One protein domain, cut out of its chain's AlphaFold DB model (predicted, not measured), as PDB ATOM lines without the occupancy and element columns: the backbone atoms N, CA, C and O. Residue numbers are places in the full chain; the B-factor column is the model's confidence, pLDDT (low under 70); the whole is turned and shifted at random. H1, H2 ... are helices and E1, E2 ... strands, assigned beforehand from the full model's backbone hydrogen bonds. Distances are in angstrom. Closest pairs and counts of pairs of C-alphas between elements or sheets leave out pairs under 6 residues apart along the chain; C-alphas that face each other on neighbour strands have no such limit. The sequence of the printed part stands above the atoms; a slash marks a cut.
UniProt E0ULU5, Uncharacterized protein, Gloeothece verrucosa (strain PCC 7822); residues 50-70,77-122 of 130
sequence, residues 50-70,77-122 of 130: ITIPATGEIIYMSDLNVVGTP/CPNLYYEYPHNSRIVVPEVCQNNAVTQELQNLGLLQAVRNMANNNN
ATOM      1  N   ILE A  50      96.303 109.521 125.301       60.09
ATOM      2  CA  ILE A  50      96.351 108.190 125.903       60.09
ATOM      3  C   ILE A  50      95.247 108.128 126.957       60.09
ATOM      4  O   ILE A  50      95.185 108.980 127.838       60.09
ATOM      5  N   THR A  51      94.362 107.139 126.859       47.50
ATOM      6  CA  THR A  51      93.370 106.867 127.905       47.50
ATOM      7  C   THR A  51      93.959 105.854 128.874       47.50
ATOM      8  O   THR A  51      94.219 104.720 128.471       47.50
ATOM      9  N   ILE A  52      94.135 106.240 130.136       52.53
ATOM     10  CA  ILE A  52      94.590 105.349 131.205       52.53
ATOM     11  C   ILE A  52      93.472 104.324 131.457       52.53
ATOM     12  O   ILE A  52      92.399 104.696 131.944       52.53
ATOM     13  N   PRO A  53      93.663 103.029 131.157       43.72
ATOM     14  CA  PRO A  53      92.588 102.037 131.229       43.72
ATOM     15  C   PRO A  53      92.114 101.765 132.665       43.72
ATOM     16  O   PRO A  53      91.008 101.271 132.862       43.72
ATOM     17  N   ALA A  54      92.932 102.102 133.669       43.62
ATOM     18  CA  ALA A  54      92.617 101.904 135.081       43.62
ATOM     19  C   ALA A  54      91.735 103.014 135.686       43.62
ATOM     20  O   ALA A  54      91.038 102.760 136.666       43.62
ATOM     21  N   THR A  55      91.752 104.229 135.125       46.69
ATOM     22  CA  THR A  55      91.043 105.400 135.682       46.69
ATOM     23  C   THR A  55      90.140 106.113 134.674       46.69
ATOM     24  O   THR A  55      89.309 106.925 135.071       46.69
ATOM     25  N   GLY A  56      90.270 105.818 133.378       53.00
ATOM     26  CA  GLY A  56      89.582 106.534 132.300       53.00
ATOM     27  C   GLY A  56      90.128 107.945 132.049       53.00
ATOM     28  O   GLY A  56      89.546 108.690 131.262       53.00
ATOM     29  N   GLU A  57      91.224 108.320 132.709       59.09
ATOM     30  CA  GLU A  57      91.853 109.630 132.578       59.09
ATOM     31  C   GLU A  57      92.560 109.758 131.225       59.09
ATOM     32  O   GLU A  57      93.145 108.804 130.714       59.09
ATOM     33  N   ILE A  58      92.463 110.940 130.621       59.84
ATOM     34  CA  ILE A  58      93.031 111.234 129.308       59.84
ATOM     35  C   ILE A  58      94.312 112.046 129.521       59.84
ATOM     36  O   ILE A  58      94.238 113.167 130.018       59.84
ATOM     37  N   ILE A  59      95.463 111.504 129.119       54.81
ATOM     38  CA  ILE A  59      96.745 112.221 129.106       54.81
ATOM     39  C   ILE A  59      97.047 112.667 127.675       54.81
ATOM     40  O   ILE A  59      97.075 111.841 126.760       54.81
ATOM     41  N   TYR A  60      97.297 113.960 127.480       64.44
ATOM     42  CA  TYR A  60      97.725 114.498 126.190       64.44
ATOM     43  C   TYR A  60      99.238 114.361 126.033       64.44
ATOM     44  O   TYR A  60     100.004 114.612 126.964       64.44
ATOM     45  N   MET A  61      99.696 113.997 124.835       53.50
ATOM     46  CA  MET A  61     101.134 113.895 124.544       53.50
ATOM     47  C   MET A  61     101.890 115.214 124.723       53.50
ATOM     48  O   MET A  61     103.084 115.185 125.007       53.50
ATOM     49  N   SER A  62     101.204 116.354 124.608       55.41
ATOM     50  CA  SER A  62     101.755 117.683 124.899       55.41
ATOM     51  C   SER A  62     102.194 117.862 126.354       55.41
ATOM     52  O   SER A  62     102.973 118.769 126.639       55.41
ATOM     53  N   ASP A  63     101.714 117.011 127.264       53.41
ATOM     54  CA  ASP A  63     102.014 117.092 128.692       53.41
ATOM     55  C   ASP A  63     103.169 116.162 129.121       53.41
ATOM     56  O   ASP A  63     103.597 116.225 130.278       53.41
ATOM     57  N   LEU A  64     103.691 115.307 128.223       49.62
ATOM     58  CA  LEU A  64     104.793 114.383 128.523       49.62
ATOM     59  C   LEU A  64     106.163 114.991 128.194       49.62
ATOM     60  O   LEU A  64     106.474 115.281 127.041       49.62
ATOM     61  N   ASN A  65     107.037 115.054 129.203       56.59
ATOM     62  CA  ASN A  65     108.456 115.371 129.031       56.59
ATOM     63  C   ASN A  65     109.312 114.104 129.170       56.59
ATOM     64  O   ASN A  65     109.110 113.307 130.089       56.59
ATOM     65  N   VAL A  66     110.309 113.933 128.300       50.84
ATOM     66  CA  VAL A  66     111.313 112.863 128.420       50.84
ATOM     67  C   VAL A  66     112.647 113.496 128.754       50.84
ATOM     68  O   VAL A  66     113.112 114.404 128.074       50.84
ATOM     69  N   VAL A  67     113.279 112.992 129.800       56.62
ATOM     70  CA  VAL A  67     114.571 113.493 130.243       56.62
ATOM     71  C   VAL A  67     115.714 112.847 129.451       56.62
ATOM     72  O   VAL A  67     115.857 111.625 129.447       56.62
ATOM     73  N   GLY A  68     116.571 113.672 128.841       53.88
ATOM     74  CA  GLY A  68     117.899 113.268 128.363       53.88
ATOM     75  C   GLY A  68     118.928 113.205 129.502       53.88
ATOM     76  O   GLY A  68     118.795 113.900 130.510       53.88
ATOM     77  N   THR A  69     119.963 112.376 129.367       47.50
ATOM     78  CA  THR A  69     121.020 112.231 130.384       47.50
ATOM     79  C   THR A  69     121.834 113.534 130.548       47.50
ATOM     80  O   THR A  69     122.268 114.115 129.549       47.50
ATOM     81  N   PRO A  70     122.046 114.037 131.783       49.72
ATOM     82  CA  PRO A  70     122.817 115.260 132.015       49.72
ATOM     83  C   PRO A  70     124.344 115.041 131.868       49.72
ATOM     84  O   PRO A  70     124.826 113.934 132.100       49.72
ATOM     85  N   CYS A  77     118.976 109.394 138.389       82.19
ATOM     86  CA  CYS A  77     117.649 109.041 138.868       82.19
ATOM     87  C   CYS A  77     117.288 109.835 140.135       82.19
ATOM     88  O   CYS A  77     117.230 109.262 141.227       82.19
ATOM     89  N   PRO A  78     117.068 111.159 140.043       83.06
ATOM     90  CA  PRO A  78     116.547 111.937 141.157       83.06
ATOM     91  C   PRO A  78     115.245 111.332 141.692       83.06
ATOM     92  O   PRO A  78     114.372 110.949 140.911       83.06
ATOM     93  N   ASN A  79     115.075 111.324 143.019       85.06
ATOM     94  CA  ASN A  79     113.842 110.837 143.651       85.06
ATOM     95  C   ASN A  79     112.586 111.565 143.159       85.06
ATOM     96  O   ASN A  79     111.519 110.962 143.124       85.06
ATOM     97  N   LEU A  80     112.736 112.813 142.702       82.31
ATOM     98  CA  LEU A  80     111.651 113.626 142.162       82.31
ATOM     99  C   LEU A  80     110.848 112.900 141.075       82.31
ATOM    100  O   LEU A  80     109.645 113.104 140.987       82.31
ATOM    101  N   TYR A  81     111.473 112.024 140.276       86.25
ATOM    102  CA  TYR A  81     110.762 111.258 139.245       86.25
ATOM    103  C   TYR A  81     109.724 110.281 139.776       86.25
ATOM    104  O   TYR A  81     108.863 109.866 139.008       86.25
ATOM    105  N   TYR A  82     109.803 109.906 141.047       88.75
ATOM    106  CA  TYR A  82     108.884 108.966 141.684       88.75
ATOM    107  C   TYR A  82     107.906 109.680 142.624       88.75
ATOM    108  O   TYR A  82     107.037 109.046 143.218       88.75
ATOM    109  N   GLU A  83     108.009 111.006 142.733       86.06
ATOM    110  CA  GLU A  83     107.120 111.842 143.529       86.06
ATOM    111  C   GLU A  83     106.018 112.451 142.654       86.06
ATOM    112  O   GLU A  83     106.203 112.732 141.466       86.06
ATOM    113  N   TYR A  84     104.844 112.680 143.237       82.00
ATOM    114  CA  TYR A  84     103.785 113.431 142.566       82.00
ATOM    115  C   TYR A  84     104.220 114.900 142.381       82.00
ATOM    116  O   TYR A  84     104.792 115.473 143.308       82.00
ATOM    117  N   PRO A  85     103.954 115.550 141.228       83.06
ATOM    118  CA  PRO A  85     103.203 115.073 140.058       83.06
ATOM    119  C   PRO A  85     104.061 114.403 138.969       83.06
ATOM    120  O   PRO A  85     103.531 113.960 137.952       83.06
ATOM    121  N   HIS A  86     105.379 114.343 139.147       83.06
ATOM    122  CA  HIS A  86     106.326 113.914 138.114       83.06
ATOM    123  C   HIS A  86     106.275 112.409 137.830       83.06
ATOM    124  O   HIS A  86     106.473 112.012 136.682       83.06
ATOM    125  N   ASN A  87     105.919 111.596 138.831       86.31
ATOM    126  CA  ASN A  87     105.709 110.148 138.709       86.31
ATOM    127  C   ASN A  87     104.759 109.759 137.563       86.31
ATOM    128  O   ASN A  87     104.934 108.717 136.936       86.31
ATOM    129  N   SER A  88     103.792 110.625 137.256       87.81
ATOM    130  CA  SER A  88     102.771 110.396 136.227       87.81
ATOM    131  C   SER A  88     102.958 111.257 134.970       87.81
ATOM    132  O   SER A  88     102.101 111.234 134.094       87.81
ATOM    133  N   ARG A  89     104.033 112.054 134.878       81.38
ATOM    134  CA  ARG A  89     104.201 113.072 133.814       81.38
ATOM    135  C   ARG A  89     105.562 113.057 133.125       81.38
ATOM    136  O   ARG A  89     105.673 113.508 131.988       81.38
ATOM    137  N   ILE A  90     106.603 112.577 133.802       82.88
ATOM    138  CA  ILE A  90     107.971 112.584 133.277       82.88
ATOM    139  C   ILE A  90     108.430 111.159 133.013       82.88
ATOM    140  O   ILE A  90     108.448 110.331 133.922       82.88
ATOM    141  N   VAL A  91     108.858 110.892 131.782       84.94
ATOM    142  CA  VAL A  91     109.492 109.622 131.422       84.94
ATOM    143  C   VAL A  91     110.928 109.617 131.927       84.94
ATOM    144  O   VAL A  91     111.710 110.523 131.620       84.94
ATOM    145  N   VAL A  92     111.274 108.584 132.693       85.81
ATOM    146  CA  VAL A  92     112.612 108.445 133.271       85.81
ATOM    147  C   VAL A  92     113.618 107.906 132.250       85.81
ATOM    148  O   VAL A  92     113.246 107.172 131.326       85.81
ATOM    149  N   PRO A  93     114.910 108.238 132.413       79.25
ATOM    150  CA  PRO A  93     115.986 107.641 131.628       79.25
ATOM    151  C   PRO A  93     116.071 106.116 131.793       79.25
ATOM    152  O   PRO A  93     115.721 105.580 132.840       79.25
ATOM    153  N   GLU A  94     116.632 105.418 130.799       82.06
ATOM    154  CA  GLU A  94     116.789 103.945 130.800       82.06
ATOM    155  C   GLU A  94     117.616 103.387 131.958       82.06
ATOM    156  O   GLU A  94     117.449 102.236 132.346       82.06
ATOM    157  N   VAL A  95     118.519 104.198 132.504       82.69
ATOM    158  CA  VAL A  95     119.365 103.817 133.641       82.69
ATOM    159  C   VAL A  95     118.587 103.796 134.967       82.69
ATOM    160  O   VAL A  95     119.098 103.308 135.973       82.69
ATOM    161  N   CYS A  96     117.356 104.312 134.982       85.12
ATOM    162  CA  CYS A  96     116.526 104.442 136.173       85.12
ATOM    163  C   CYS A  96     115.454 103.362 136.268       85.12
ATOM    164  O   CYS A  96     115.035 102.782 135.270       85.12
ATOM    165  N   GLN A  97     114.980 103.110 137.490       89.00
ATOM    166  CA  GLN A  97     113.783 102.298 137.678       89.00
ATOM    167  C   GLN A  97     112.583 102.995 137.039       89.00
ATOM    168  O   GLN A  97     112.478 104.219 137.051       89.00
ATOM    169  N   ASN A  98     111.657 102.210 136.495       89.06
ATOM    170  CA  ASN A  98     110.474 102.771 135.867       89.06
ATOM    171  C   ASN A  98     109.566 103.387 136.931       89.06
ATOM    172  O   ASN A  98     109.145 102.716 137.872       89.06
ATOM    173  N   ASN A  99     109.259 104.669 136.758       89.50
ATOM    174  CA  ASN A  99     108.180 105.331 137.475       89.50
ATOM    175  C   ASN A  99     106.819 104.974 136.837       89.50
ATOM    176  O   ASN A  99     106.771 104.237 135.845       89.50
ATOM    177  N   ALA A 100     105.715 105.489 137.384       91.44
ATOM    178  CA  ALA A 100     104.371 105.077 136.970       91.44
ATOM    179  C   ALA A 100     104.111 105.304 135.468       91.44
ATOM    180  O   ALA A 100     103.716 104.369 134.770       91.44
ATOM    181  N   VAL A 101     104.418 106.498 134.941       88.06
ATOM    182  CA  VAL A 101     104.215 106.801 133.510       88.06
ATOM    183  C   VAL A 101     105.135 105.985 132.599       88.06
ATOM    184  O   VAL A 101     104.719 105.526 131.537       88.06
ATOM    185  N   THR A 102     106.382 105.740 133.011       89.44
ATOM    186  CA  THR A 102     107.330 104.948 132.211       89.44
ATOM    187  C   THR A 102     106.880 103.494 132.122       89.44
ATOM    188  O   THR A 102     106.954 102.891 131.051       89.44
ATOM    189  N   GLN A 103     106.382 102.935 133.227       92.12
ATOM    190  CA  GLN A 103     105.863 101.572 133.264       92.12
ATOM    191  C   GLN A 103     104.600 101.426 132.406       92.12
ATOM    192  O   GLN A 103     104.467 100.450 131.668       92.12
ATOM    193  N   GLU A 104     103.703 102.409 132.439       89.06
ATOM    194  CA  GLU A 104     102.505 102.420 131.599       89.06
ATOM    195  C   GLU A 104     102.856 102.461 130.107       89.06
ATOM    196  O   GLU A 104     102.413 101.606 129.338       89.06
ATOM    197  N   LEU A 105     103.743 103.373 129.697       86.44
ATOM    198  CA  LEU A 105     104.218 103.443 128.312       86.44
ATOM    199  C   LEU A 105     104.950 102.172 127.874       86.44
ATOM    200  O   LEU A 105     104.884 101.803 126.698       86.44
ATOM    201  N   GLN A 106     105.659 101.507 128.790       88.12
ATOM    202  CA  GLN A 106     106.310 100.231 128.507       88.12
ATOM    203  C   GLN A 106     105.278  99.131 128.253       88.12
ATOM    204  O   GLN A 106     105.398  98.410 127.264       88.12
ATOM    205  N   ASN A 107     104.247  99.043 129.095       88.06
ATOM    206  CA  ASN A 107     103.164  98.069 128.949       88.06
ATOM    207  C   ASN A 107     102.362  98.291 127.656       88.06
ATOM    208  O   ASN A 107     101.890  97.330 127.053       88.06
ATOM    209  N   LEU A 108     102.250  99.543 127.207       85.44
ATOM    210  CA  LEU A 108     101.623  99.911 125.934       85.44
ATOM    211  C   LEU A 108     102.546  99.722 124.715       85.44
ATOM    212  O   LEU A 108     102.100  99.889 123.582       85.44
ATOM    213  N   GLY A 109     103.831  99.416 124.917       86.88
ATOM    214  CA  GLY A 109     104.818  99.324 123.834       86.88
ATOM    215  C   GLY A 109     105.167 100.670 123.179       86.88
ATOM    216  O   GLY A 109     105.748 100.693 122.097       86.88
ATOM    217  N   LEU A 110     104.836 101.797 123.821       84.38
ATOM    218  CA  LEU A 110     105.013 103.156 123.290       84.38
ATOM    219  C   LEU A 110     106.266 103.867 123.815       84.38
ATOM    220  O   LEU A 110     106.656 104.904 123.279       84.38
ATOM    221  N   LEU A 111     106.925 103.315 124.837       82.94
ATOM    222  CA  LEU A 111     108.043 103.964 125.529       82.94
ATOM    223  C   LEU A 111     109.168 104.419 124.587       82.94
ATOM    224  O   LEU A 111     109.657 105.546 124.695       82.94
ATOM    225  N   GLN A 112     109.552 103.575 123.626       81.44
ATOM    226  CA  GLN A 112     110.616 103.921 122.684       81.44
ATOM    227  C   GLN A 112     110.188 105.020 121.704       81.44
ATOM    228  O   GLN A 112     110.981 105.906 121.393       81.44
ATOM    229  N   ALA A 113     108.934 105.000 121.246       79.94
ATOM    230  CA  ALA A 113     108.401 106.039 120.369       79.94
ATOM    231  C   ALA A 113     108.402 107.403 121.074       79.94
ATOM    232  O   ALA A 113     108.858 108.391 120.501       79.94
ATOM    233  N   VAL A 114     107.986 107.440 122.343       79.25
ATOM    234  CA  VAL A 114     107.991 108.657 123.168       79.25
ATOM    235  C   VAL A 114     109.409 109.189 123.389       79.25
ATOM    236  O   VAL A 114     109.649 110.379 123.178       79.25
ATOM    237  N   ARG A 115     110.383 108.327 123.711       79.00
ATOM    238  CA  ARG A 115     111.793 108.752 123.819       79.00
ATOM    239  C   ARG A 115     112.345 109.311 122.514       79.00
ATOM    240  O   ARG A 115     112.995 110.354 122.519       79.00
ATOM    241  N   ASN A 116     112.057 108.650 121.396       77.88
ATOM    242  CA  ASN A 116     112.489 109.113 120.081       77.88
ATOM    243  C   ASN A 116     111.887 110.487 119.750       77.88
ATOM    244  O   ASN A 116     112.590 111.352 119.232       77.88
ATOM    245  N   MET A 117     110.614 110.723 120.085       68.69
ATOM    246  CA  MET A 117     109.975 112.030 119.893       68.69
ATOM    247  C   MET A 117     110.641 113.132 120.710       68.69
ATOM    248  O   MET A 117     110.893 114.211 120.185       68.69
ATOM    249  N   ALA A 118     110.951 112.885 121.976       66.69
ATOM    250  CA  ALA A 118     111.562 113.911 122.809       66.69
ATOM    251  C   ALA A 118     112.993 114.266 122.400       66.69
ATOM    252  O   ALA A 118     113.360 115.441 122.434       66.69
ATOM    253  N   ASN A 119     113.765 113.276 121.943       61.34
ATOM    254  CA  ASN A 119     115.086 113.509 121.365       61.34
ATOM    255  C   ASN A 119     115.004 114.382 120.097       61.34
ATOM    256  O   ASN A 119     115.853 115.245 119.895       61.34
ATOM    257  N   ASN A 120     113.965 114.204 119.273       58.69
ATOM    258  CA  ASN A 120     113.749 115.000 118.058       58.69
ATOM    259  C   ASN A 120     113.183 116.401 118.337       58.69
ATOM    260  O   ASN A 120     113.494 117.342 117.615       58.69
ATOM    261  N   ASN A 121     112.369 116.552 119.384       54.91
ATOM    262  CA  ASN A 121     111.749 117.826 119.746       54.91
ATOM    263  C   ASN A 121     112.637 118.711 120.631       54.91
ATOM    264  O   ASN A 121     112.179 119.761 121.072       54.91
ATOM    265  N   ASN A 122     113.882 118.301 120.913       51.97
ATOM    266  CA  ASN A 122     114.732 118.954 121.909       51.97
ATOM    267  C   ASN A 122     113.939 119.236 123.199       51.97
ATOM    268  O   ASN A 122     114.031 120.317 123.780       51.97
TER     269      ASN A 122
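This is residues 50 to 70 and 77 to 122 of the 130 residues of an uncharacterized protein of Gloeothece verrucosa (strain PCC 7822) (UniProt E0ULU5). This model has little regular structure: a body largely of loops, where residues 65 to 66 pair with 90 to 91 in parallel, with short helices H1 and H3 on opposite sides and strand E1 toward one end. The 67 printed residues, mostly helix in class with under half in named elements, run E1, H1, H2, H3. The whole is compact, radius of gyration of the C-alphas 11.3 A, spans 34 by 26 by 19 A.

Find C-alpha 58 at (93.031, 111.234, 129.308), where E1, residues 58 to 60, begins and runs 6.5 A. Past the cut come H1, residues 79 to 82, 5.7 A; H2, residues 100 to 107, 10.7 A; and H3, residues 111 to 120, 14.5 A, ending at C-alpha 120, (113.749, 115.000, 118.058).

E1 pairs with no named strand; residues 50 to 51 pair antiparallel with its residues 58 to 59. H1 and H2 are close but not clearly touching, closest C-alphas Tyr 82 and Ala 100, 7.6 A. H2 and H3 are too, closest C-alphas Leu 105 and Leu 111, 4.8 A; they run opposite ways at a steep tilt of 68 degrees, only just short of about perpendicular. H1 and H3 are apart. In H2 and H3 every O i to N i+4 pair is within hydrogen-bond range; H1 is too short for one.

The C-alphas of Gly 56 and Pro 70 are farthest apart, 34.4 A. Residues 71 to 76 are not printed; C-alphas 70 and 77 are 10.6 A apart. The link H1 to H2 is long. Residues 50 to 70 and 117 to 122 have pLDDT under 70.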